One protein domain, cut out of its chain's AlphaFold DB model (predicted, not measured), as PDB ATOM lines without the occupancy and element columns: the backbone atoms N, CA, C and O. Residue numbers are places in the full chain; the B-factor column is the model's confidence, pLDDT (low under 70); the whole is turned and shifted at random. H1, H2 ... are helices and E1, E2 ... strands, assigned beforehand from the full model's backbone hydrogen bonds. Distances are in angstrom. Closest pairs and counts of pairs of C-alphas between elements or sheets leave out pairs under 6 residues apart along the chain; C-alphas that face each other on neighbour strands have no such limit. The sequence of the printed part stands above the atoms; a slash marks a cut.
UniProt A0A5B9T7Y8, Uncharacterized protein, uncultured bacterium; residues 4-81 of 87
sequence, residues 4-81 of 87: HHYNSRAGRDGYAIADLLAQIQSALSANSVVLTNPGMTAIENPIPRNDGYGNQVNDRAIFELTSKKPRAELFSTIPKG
ATOM      1  N   HIS A   4     280.224 419.805 335.213       92.12
ATOM      2  CA  HIS A   4     279.101 419.163 335.907       92.12
ATOM      3  C   HIS A   4     277.903 420.111 336.046       92.12
ATOM      4  O   HIS A   4     276.768 419.723 335.765       92.12
ATOM      5  N   HIS A   5     278.170 421.361 336.436       94.50
ATOM      6  CA  HIS A   5     277.143 422.379 336.603       94.50
ATOM      7  C   HIS A   5     276.427 422.682 335.276       94.50
ATOM      8  O   HIS A   5     275.205 422.590 335.205       94.50
ATOM      9  N   TYR A   6     277.193 422.931 334.210       95.00
ATOM     10  CA  TYR A   6     276.679 423.180 332.865       95.00
ATOM     11  C   TYR A   6     275.857 422.001 332.339       95.00
ATOM     12  O   TYR A   6     274.714 422.180 331.932       95.00
ATOM     13  N   ASN A   7     276.392 420.778 332.407       95.75
ATOM     14  CA  ASN A   7     275.680 419.595 331.925       95.75
ATOM     15  C   ASN A   7     274.360 419.371 332.674       95.75
ATOM     16  O   ASN A   7     273.381 418.943 332.072       95.75
ATOM     17  N   SER A   8     274.333 419.655 333.978       94.50
ATOM     18  CA  SER A   8     273.129 419.486 334.793       94.50
ATOM     19  C   SER A   8     272.096 420.577 334.522       94.50
ATOM     20  O   SER A   8     270.935 420.259 334.311       94.50
ATOM     21  N   ARG A   9     272.495 421.854 334.516       95.12
ATOM     22  CA  ARG A   9     271.554 422.976 334.392       95.12
ATOM     23  C   ARG A   9     271.221 423.304 332.941       95.12
ATOM     24  O   ARG A   9     270.054 423.307 332.585       95.12
ATOM     25  N   ALA A  10     272.221 423.519 332.096       94.69
ATOM     26  CA  ALA A  10     271.982 423.836 330.692       94.69
ATOM     27  C   ALA A  10     271.653 422.580 329.878       94.69
ATOM     28  O   ALA A  10     270.664 422.544 329.157       94.69
ATOM     29  N   GLY A  11     272.454 421.520 330.026       94.50
ATOM     30  CA  GLY A  11     272.310 420.316 329.202       94.50
ATOM     31  C   GLY A  11     271.053 419.493 329.497       94.50
ATOM     32  O   GLY A  11     270.418 418.997 328.572       94.50
ATOM     33  N   ARG A  12     270.706 419.317 330.779       94.19
ATOM     34  CA  ARG A  12     269.555 418.501 331.204       94.19
ATOM     35  C   ARG A  12     268.313 419.333 331.507       94.19
ATOM     36  O   ARG A  12     267.224 418.908 331.146       94.19
ATOM     37  N   ASP A  13     268.471 420.459 332.200       94.69
ATOM     38  CA  ASP A  13     267.336 421.273 332.656       94.69
ATOM     39  C   ASP A  13     266.996 422.438 331.700       94.69
ATOM     40  O   ASP A  13     266.016 423.132 331.939       94.69
ATOM     41  N   GLY A  14     267.767 422.643 330.622       95.88
ATOM     42  CA  GLY A  14     267.473 423.625 329.570       95.88
ATOM     43  C   GLY A  14     267.839 425.077 329.894       95.88
ATOM     44  O   GLY A  14     267.563 425.967 329.095       95.88
ATOM     45  N   TYR A  15     268.465 425.346 331.042       96.88
ATOM     46  CA  TYR A  15     268.784 426.711 331.467       96.88
ATOM     47  C   TYR A  15     269.811 427.396 330.556       96.88
ATOM     48  O   TYR A  15     270.843 426.820 330.199       96.88
ATOM     49  N   ALA A  16     269.579 428.670 330.249       96.62
ATOM     50  CA  ALA A  16     270.561 429.505 329.584       96.62
ATOM     51  C   ALA A  16     271.702 429.865 330.546       96.62
ATOM     52  O   ALA A  16     271.558 429.873 331.769       96.62
ATOM     53  N   ILE A  17     272.859 430.241 329.996       95.50
ATOM     54  CA  ILE A  17     274.010 430.671 330.807       95.50
ATOM     55  C   ILE A  17     273.655 431.852 331.724       95.50
ATOM     56  O   ILE A  17     274.139 431.910 332.853       95.50
ATOM     57  N   ALA A  18     272.790 432.761 331.269       96.88
ATOM     58  CA  ALA A  18     272.307 433.873 332.083       96.88
ATOM     59  C   ALA A  18     271.567 433.392 333.345       96.88
ATOM     60  O   ALA A  18     271.801 433.929 334.427       96.88
ATOM     61  N   ASP A  19     270.763 432.331 333.238       97.19
ATOM     62  CA  ASP A  19     270.065 431.748 334.385       97.19
ATOM     63  C   ASP A  19     271.053 431.129 335.367       97.19
ATOM     64  O   ASP A  19     270.918 431.313 336.572       97.19
ATOM     65  N   LEU A  20     272.087 430.440 334.869       96.69
ATOM     66  CA  LEU A  20     273.141 429.883 335.720       96.69
ATOM     67  C   LEU A  20     273.851 430.993 336.503       96.69
ATOM     68  O   LEU A  20     274.106 430.830 337.694       96.69
ATOM     69  N   LEU A  21     274.157 432.126 335.864       97.31
ATOM     70  CA  LEU A  21     274.763 433.271 336.546       97.31
ATOM     71  C   LEU A  21     273.826 433.851 337.614       97.31
ATOM     72  O   LEU A  21     274.276 434.103 338.732       97.31
ATOM     73  N   ALA A  22     272.531 433.987 337.314       98.06
ATOM     74  CA  ALA A  22     271.533 434.452 338.275       98.06
ATOM     75  C   ALA A  22     271.383 433.494 339.472       98.06
ATOM     76  O   ALA A  22     271.337 433.941 340.620       98.06
ATOM     77  N   GLN A  23     271.375 432.181 339.222       97.62
ATOM     78  CA  GLN A  23     271.345 431.150 340.263       97.62
ATOM     79  C   GLN A  23     272.587 431.230 341.163       97.62
ATOM     80  O   GLN A  23     272.458 431.186 342.384       97.62
ATOM     81  N   ILE A  24     273.785 431.385 340.584       97.38
ATOM     82  CA  ILE A  24     275.043 431.530 341.338       97.38
ATOM     83  C   ILE A  24     275.024 432.795 342.192       97.38
ATOM     84  O   ILE A  24     275.321 432.728 343.384       97.38
ATOM     85  N   GLN A  25     274.661 433.934 341.603       98.25
ATOM     86  CA  GLN A  25     274.632 435.214 342.304       98.25
ATOM     87  C   GLN A  25     273.644 435.195 343.474       98.25
ATOM     88  O   GLN A  25     273.972 435.656 344.565       98.25
ATOM     89  N   SER A  26     272.454 434.633 343.264       98.44
ATOM     90  CA  SER A  26     271.444 434.485 344.310       98.44
ATOM     91  C   SER A  26     271.898 433.521 345.405       98.44
ATOM     92  O   SER A  26     271.853 433.873 346.581       98.44
ATOM     93  N   ALA A  27     272.408 432.339 345.044       97.94
ATOM     94  CA  ALA A  27     272.838 431.330 346.010       97.94
ATOM     95  C   ALA A  27     274.026 431.780 346.876       97.94
ATOM     96  O   ALA A  27     274.131 431.367 348.029       97.94
ATOM     97  N   LEU A  28     274.915 432.623 346.342       97.12
ATOM     98  CA  LEU A  28     276.067 433.190 347.056       97.12
ATOM     99  C   LEU A  28     275.779 434.561 347.697       97.12
ATOM    100  O   LEU A  28     276.710 435.255 348.105       97.12
ATOM    101  N   SER A  29     274.509 434.964 347.782       97.81
ATOM    102  CA  SER A  29     274.091 436.193 348.457       97.81
ATOM    103  C   SER A  29     274.514 436.214 349.931       97.81
ATOM    104  O   SER A  29     274.571 435.181 350.595       97.81
ATOM    105  N   ALA A  30     274.727 437.412 350.481       97.44
ATOM    106  CA  ALA A  30     275.005 437.606 351.907       97.44
ATOM    107  C   ALA A  30     273.859 437.135 352.825       97.44
ATOM    108  O   ALA A  30     274.083 436.888 354.005       97.44
ATOM    109  N   ASN A  31     272.645 436.994 352.285       97.12
ATOM    110  CA  ASN A  31     271.484 436.481 353.017       97.12
ATOM    111  C   ASN A  31     271.427 434.946 353.059       97.12
ATOM    112  O   ASN A  31     270.546 434.391 353.716       97.12
ATOM    113  N   SER A  32     272.317 434.255 352.341       97.69
ATOM    114  CA  SER A  32     272.322 432.798 352.294       97.69
ATOM    115  C   SER A  32     272.706 432.188 353.635       97.69
ATOM    116  O   SER A  32     273.620 432.643 354.322       97.69
ATOM    117  N   VAL A  33     272.022 431.103 353.982       97.00
ATOM    118  CA  VAL A  33     272.194 430.391 355.249       97.00
ATOM    119  C   VAL A  33     272.799 429.013 355.016       97.00
ATOM    120  O   VAL A  33     272.547 428.373 353.994       97.00
ATOM    121  N   VAL A  34     273.605 428.544 355.969       94.88
ATOM    122  CA  VAL A  34     274.188 427.195 355.930       94.88
ATOM    123  C   VAL A  34     273.094 426.156 356.136       94.88
ATOM    124  O   VAL A  34     272.337 426.222 357.102       94.88
ATOM    125  N   LEU A  35     273.044 425.158 355.253       93.12
ATOM    126  CA  LEU A  35     272.167 424.005 355.416       93.12
ATOM    127  C   LEU A  35     272.892 422.913 356.203       93.12
ATOM    128  O   LEU A  35     273.830 422.288 355.709       93.12
ATOM    129  N   THR A  36     272.439 422.654 357.426       80.19
ATOM    130  CA  THR A  36     273.004 421.626 358.306       80.19
ATOM    131  C   THR A  36     272.390 420.257 358.010       80.19
ATOM    132  O   THR A  36     271.583 419.751 358.787       80.19
ATOM    133  N   ASN A  37     272.754 419.657 356.874       77.81
ATOM    134  CA  ASN A  37     272.333 418.302 356.513       77.81
ATOM    135  C   ASN A  37     273.530 417.336 356.523       77.81
ATOM    136  O   ASN A  37     274.527 417.604 355.843       77.81
ATOM    137  N   PRO A  38     273.445 416.186 357.222       65.38
ATOM    138  CA  PRO A  38     274.477 415.158 357.152       65.38
ATOM    139  C   PRO A  38     274.618 414.661 355.706       65.38
ATOM    140  O   PRO A  38     273.686 414.088 355.148       65.38
ATOM    141  N   GLY A  39     275.769 414.915 355.077       73.06
ATOM    142  CA  GLY A  39     276.088 414.444 353.721       73.06
ATOM    143  C   GLY A  39     276.142 415.518 352.630       73.06
ATOM    144  O   GLY A  39     276.450 415.188 351.486       73.06
ATOM    145  N   MET A  40     275.891 416.792 352.944       80.19
ATOM    146  CA  MET A  40     275.988 417.873 351.959       80.19
ATOM    147  C   MET A  40     276.551 419.148 352.583       80.19
ATOM    148  O   MET A  40     276.053 419.620 353.597       80.19
ATOM    149  N   THR A  41     277.560 419.736 351.937       90.06
ATOM    150  CA  THR A  41     278.018 421.097 352.250       90.06
ATOM    151  C   THR A  41     277.306 422.058 351.308       90.06
ATOM    152  O   THR A  41     277.591 422.075 350.108       90.06
ATOM    153  N   ALA A  42     276.339 422.811 351.826       94.50
ATOM    154  CA  ALA A  42     275.533 423.722 351.025       94.50
ATOM    155  C   ALA A  42     275.131 424.979 351.799       94.50
ATOM    156  O   ALA A  42     274.977 424.951 353.021       94.50
ATOM    157  N   ILE A  43     274.905 426.054 351.049       96.56
ATOM    158  CA  ILE A  43     274.175 427.235 351.515       96.56
ATOM    159  C   ILE A  43     272.964 427.460 350.613       96.56
ATOM    160  O   ILE A  43     272.971 427.058 349.448       96.56
ATOM    161  N   GLU A  44     271.928 428.093 351.138       97.81
ATOM    162  CA  GLU A  44     270.714 428.422 350.393       97.81
ATOM    163  C   GLU A  44     270.278 429.844 350.698       97.81
ATOM    164  O   GLU A  44     270.303 430.262 351.854       97.81
ATOM    165  N   ASN A  45     269.869 430.575 349.664       98.38
ATOM    166  CA  ASN A  45     269.246 431.873 349.848       98.38
ATOM    167  C   ASN A  45     267.776 431.673 350.266       98.38
ATOM    168  O   ASN A  45     266.991 431.152 349.466       98.38
ATOM    169  N   PRO A  46     267.370 432.070 351.488       97.50
ATOM    170  CA  PRO A  46     265.993 431.918 351.946       97.50
ATOM    171  C   PRO A  46     265.037 432.909 351.270       97.50
ATOM    172  O   PRO A  46     263.825 432.709 351.325       97.50
ATOM    173  N   ILE A  47     265.557 433.957 350.623       98.06
ATOM    174  CA  ILE A  47     264.759 434.935 349.884       98.06
ATOM    175  C   ILE A  47     264.524 434.393 348.468       98.06
ATOM    176  O   ILE A  47     265.494 434.262 347.716       98.06
ATOM    177  N   PRO A  48     263.270 434.088 348.083       97.56
ATOM    178  CA  PRO A  48     262.987 433.555 346.762       97.56
ATOM    179  C   PRO A  48     263.323 434.561 345.660       97.56
ATOM    180  O   PRO A  48     263.052 435.759 345.778       97.56
ATOM    181  N   ARG A  49     263.889 434.057 344.566       97.44
ATOM    182  CA  ARG A  49     264.126 434.795 343.329       97.44
ATOM    183  C   ARG A  49     263.059 434.414 342.305       97.44
ATOM    184  O   ARG A  49     262.787 433.233 342.108       97.44
ATOM    185  N   ASN A  50     262.521 435.405 341.597       97.56
ATOM    186  CA  ASN A  50     261.755 435.153 340.379       97.56
ATOM    187  C   ASN A  50     262.704 434.616 339.299       97.56
ATOM    188  O   ASN A  50     263.669 435.293 338.930       97.56
ATOM    189  N   ASP A  51     262.452 433.405 338.815       96.19
ATOM    190  CA  ASP A  51     263.327 432.748 337.846       96.19
ATOM    191  C   ASP A  51     263.034 433.095 336.382       96.19
ATOM    192  O   ASP A  51     263.784 432.673 335.511       96.19
ATOM    193  N   GLY A  52     261.982 433.875 336.114       96.25
ATOM    194  CA  GLY A  52     261.565 434.241 334.759       96.25
ATOM    195  C   GLY A  52     260.731 433.173 334.043       96.25
ATOM    196  O   GLY A  52     260.188 433.457 332.976       96.25
ATOM    197  N   TYR A  53     260.555 431.992 334.641       96.12
ATOM    198  CA  TYR A  53     259.758 430.880 334.109       96.12
ATOM    199  C   TYR A  53     258.440 430.679 334.865       96.12
ATOM    200  O   TYR A  53     257.690 429.744 334.590       96.12
ATOM    201  N   GLY A  54     258.130 431.587 335.793       96.50
ATOM    202  CA  GLY A  54     256.919 431.548 336.608       96.50
ATOM    203  C   GLY A  54     257.108 430.857 337.956       96.50
ATOM    204  O   GLY A  54     256.116 430.653 338.653       96.50
ATOM    205  N   ASN A  55     258.346 430.534 338.354       97.56
ATOM    206  CA  ASN A  55     258.632 430.021 339.688       97.56
ATOM    207  C   ASN A  55     259.211 431.116 340.597       97.56
ATOM    208  O   ASN A  55     259.833 432.091 340.166       97.56
ATOM    209  N   GLN A  56     259.032 430.909 341.899       98.06
ATOM    210  CA  GLN A  56     259.793 431.582 342.946       98.06
ATOM    211  C   GLN A  56     260.737 430.543 343.537       98.06
ATOM    212  O   GLN A  56     260.271 429.551 344.098       98.06
ATOM    213  N   VAL A  57     262.044 430.738 343.362       98.12
ATOM    214  CA  VAL A  57     263.042 429.715 343.687       98.12
ATOM    215  C   VAL A  57     264.004 430.167 344.771       98.12
ATOM    216  O   VAL A  57     264.480 431.300 344.779       98.12
ATOM    217  N   ASN A  58     264.336 429.247 345.666       98.38
ATOM    218  CA  ASN A  58     265.402 429.407 346.642       98.38
ATOM    219  C   ASN A  58     266.679 428.798 346.064       98.38
ATOM    220  O   ASN A  58     266.830 427.577 345.984       98.38
ATOM    221  N   ASP A  59     267.597 429.639 345.597       98.38
ATOM    222  CA  ASP A  59     268.821 429.143 344.978       98.38
ATOM    223  C   ASP A  59     269.780 428.584 346.035       98.38
ATOM    224  O   ASP A  59     270.163 429.257 346.997       98.38
ATOM    225  N   ARG A  60     270.189 427.333 345.831       97.50
ATOM    226  CA  ARG A  60     271.100 426.595 346.704       97.50
ATOM    227  C   ARG A  60     272.442 426.388 346.026       97.50
ATOM    228  O   ARG A  60     272.496 425.814 344.940       97.50
ATOM    229  N   ALA A  61     273.523 426.775 346.689       96.38
ATOM    230  CA  ALA A  61     274.887 426.482 346.273       96.38
ATOM    231  C   ALA A  61     275.362 425.186 346.936       96.38
ATOM    232  O   ALA A  61     275.293 425.031 348.154       96.38
ATOM    233  N   ILE A  62     275.853 424.258 346.118       94.00
ATOM    234  CA  ILE A  62     276.470 423.004 346.549       94.00
ATOM    235  C   ILE A  62     277.978 423.164 346.446       94.00
ATOM    236  O   ILE A  62     278.471 423.558 345.390       94.00
ATOM    237  N   PHE A  63     278.711 422.818 347.501       92.00
ATOM    238  CA  PHE A  63     280.169 422.877 347.510       92.00
ATOM    239  C   PHE A  63     280.781 421.479 347.397       92.00
ATOM    240  O   PHE A  63     280.329 420.530 348.042       92.00
ATOM    241  N   GLU A  64     281.825 421.349 346.581       87.69
ATOM    242  CA  GLU A  64     282.709 420.187 346.603       87.69
ATOM    243  C   GLU A  64     283.630 420.355 347.812       87.69
ATOM    244  O   GLU A  64     284.429 421.284 347.860       87.69
ATOM    245  N   LEU A  65     283.483 419.477 348.802       78.50
ATOM    246  CA  LEU A  65     284.322 419.447 349.994       78.50
ATOM    247  C   LEU A  65     284.668 417.985 350.286       78.50
ATOM    248  O   LEU A  65     283.943 417.278 350.983       78.50
ATOM    249  N   THR A  66     285.744 417.498 349.672       75.12
ATOM    250  CA  THR A  66     286.207 416.109 349.837       75.12
ATOM    251  C   THR A  66     287.568 416.093 350.514       75.12
ATOM    252  O   THR A  66     288.311 417.068 350.440       75.12
ATOM    253  N   SER A  67     287.979 414.965 351.098       71.81
ATOM    254  CA  SER A  67     289.319 414.848 351.696       71.81
ATOM    255  C   SER A  67     290.454 415.112 350.693       71.81
ATOM    256  O   SER A  67     291.542 415.512 351.089       71.81
ATOM    257  N   LYS A  68     290.205 414.920 349.387       75.44
ATOM    258  CA  LYS A  68     291.157 415.223 348.300       75.44
ATOM    259  C   LYS A  68     291.087 416.681 347.816       75.44
ATOM    260  O   LYS A  68     292.021 417.141 347.169       75.44
ATOM    261  N   LYS A  69     289.995 417.395 348.109       74.88
ATOM    262  CA  LYS A  69     289.767 418.811 347.783       74.88
ATOM    263  C   LYS A  69     289.115 419.502 348.987       74.88
ATOM    264  O   LYS A  69     287.889 419.616 349.038       74.88
ATOM    265  N   PRO A  70     289.921 419.938 349.969       76.12
ATOM    266  CA  PRO A  70     289.419 420.443 351.246       76.12
ATOM    267  C   PRO A  70     288.929 421.898 351.183       76.12
ATOM    268  O   PRO A  70     288.599 422.479 352.213       76.12
ATOM    269  N   ARG A  71     288.918 422.524 350.002       82.88
ATOM    270  CA  ARG A  71     288.441 423.899 349.818       82.88
ATOM    271  C   ARG A  71     286.967 423.868 349.461       82.88
ATOM    272  O   ARG A  71     286.594 423.119 348.569       82.88
ATOM    273  N   ALA A  72     286.162 424.691 350.130       85.19
ATOM    274  CA  ALA A  72     284.753 424.858 349.796       85.19
ATOM    275  C   ALA A  72     284.638 425.558 348.440       85.19
ATOM    276  O   ALA A  72     284.753 426.776 348.318       85.19
ATOM    277  N   GLU A  73     284.464 424.750 347.410       89.62
ATOM    278  CA  GLU A  73     284.525 425.172 346.023       89.62
ATOM    279  C   GLU A  73     283.133 424.944 345.405       89.62
ATOM    280  O   GLU A  73     282.583 423.850 345.509       89.62
ATOM    281  N   LEU A  74     282.523 425.965 344.784       92.19
ATOM    282  CA  LEU A  74     281.146 425.896 344.256       92.19
ATOM    283  C   LEU A  74     280.960 424.836 343.156       92.19
ATOM    284  O   LEU A  74     281.214 425.110 341.989       92.19
ATOM    285  N   PHE A  75     280.434 423.664 343.490       92.12
ATOM    286  CA  PHE A  75     280.257 422.530 342.584       92.12
ATOM    287  C   PHE A  75     279.098 422.702 341.590       92.12
ATOM    288  O   PHE A  75     279.228 422.362 340.410       92.12
ATOM    289  N   SER A  76     277.956 423.205 342.066       94.94
ATOM    290  CA  SER A  76     276.734 423.424 341.278       94.94
ATOM    291  C   SER A  76     275.762 424.327 342.038       94.94
ATOM    292  O   SER A  76     275.824 424.384 343.266       94.94
ATOM    293  N   THR A  77     274.805 424.942 341.341       96.44
ATOM    294  CA  THR A  77     273.603 425.517 341.966       96.44
ATOM    295  C   THR A  77     272.358 424.685 341.693       96.44
ATOM    296  O   THR A  77     272.308 423.928 340.720       96.44
ATOM    297  N   ILE A  78     271.362 424.781 342.575       96.06
ATOM    298  CA  ILE A  78     270.046 424.146 342.456       96.06
ATOM    299  C   ILE A  78     268.974 425.207 342.760       96.06
ATOM    300  O   ILE A  78     268.900 425.632 343.914       96.06
ATOM    301  N   PRO A  79     268.149 425.625 341.785       97.50
ATOM    302  CA  PRO A  79     267.034 426.540 342.030       97.50
ATOM    303  C   PRO A  79     265.875 425.778 342.692       97.50
ATOM    304  O   PRO A  79     265.039 425.186 342.020       97.50
ATOM    305  N   LYS A  80     265.829 425.702 344.027       97.31
ATOM    306  CA  LYS A  80     264.793 424.923 344.723       97.31
ATOM    307  C   LYS A  80     263.420 425.558 344.512       97.31
ATOM    308  O   LYS A  80     263.235 426.718 344.850       97.31
ATOM    309  N   GLY A  81     262.466 424.770 344.014       95.94
ATOM    310  CA  GLY A  81     261.124 425.248 343.661       95.94
ATOM    311  C   GLY A  81     260.898 425.397 342.152       95.94
ATOM    312  O   GLY A  81     259.847 425.885 341.754       95.94
TER     313      GLY A  81
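This is residues 4 to 81 of the 87 residues of an uncharacterized protein of uncultured bacterium (UniProt A0A5B9T7Y8). A strongly twisted sheet of four antiparallel strands forms a wall, with the helix H2 packed across one face over E3 and E4, and the short helix H1 at the E4 edge, beside the strands. The longest dimension follows the E3 and E4 hairpin, from the long link near Gly 54 to the turn at Lys 68, while the shorter E1 and E2 hairpin makes the other side of the sheet. The printed part has 78 residues with two named helices and then four named strands, H1 H2 E1 E2 E3 E4; the sheet's order is E1 - E2 - E3 - E4, and the class is mixed, helices and strands. The whole is compact, with a radius of gyration of the C-alphas of 12.4 A and spans of 38 by 27 by 19 A.

H1, residues 4 to 12, and H2, residues 17 to 27, only just touch, with 3 pairs of C-alphas within 8 A; the closest are those of Ala 10 and Ile 17, 7.1 A apart. Their lines stand at a steep tilt of 54 degrees, opposite ways. E1, residues 33 to 37, E2, residues 40 to 44, E3, residues 56 to 66, and E4, residues 69 to 80, form a meander, each strand the antiparallel neighbour of the one before. E1 and E2 are a hairpin, with N 35 and O 42 within hydrogen-bond range at 3.0 A. E2 and E3 are a hairpin too, with N 61 and O 43 at 2.8 A. In the hairpin of E3 and E4, N 60 and O 78 are 2.9 A apart; E4 bends by 54 degrees at residue 72. H2 and the sheet make two layers, a helix on one face of a sheet, with a height over the sheet of 7.7 A. It runs across the strands, at 71 degrees to E4 on the local plane, and its closest C-alphas to E3 are those of Ala 27 and Asp 59, 4.7 A apart. H1 is on the sheet on the opposite face from H2, but over none of the strands; its closest C-alphas to E4 are those of His 5 and Ser 76, 4.8 A apart. E1 and E4, the edge strands, are apart. Every O i to N i+4 pair is within hydrogen-bond range in H2, and 4 of 5 are in H1.

H1 begins at C-alpha 4, (279.101, 419.163, 335.907), and is 10.7 A long; H2 is 15.3 A. E1 and E2 are 12.2 A and 11.9 A. E3 is 31.4 A long from C-alpha 56, (259.793, 431.582, 342.946), to C-alpha 66, and E4 is 25.9 A, ending at C-alpha 80, (264.793, 424.923, 344.723).

The C-alphas of Gly 54 and Lys 68, the two farthest apart, are 39.7 A from each other. The printed part has no cut. The link from E2 to E3 is long, with 11 residues, of which 49 to 50 pair antiparallel with residues 56 to 57 of E3; the other links are tight. The mean pLDDT of the printed part is 92.8, and residue 38 is under 70.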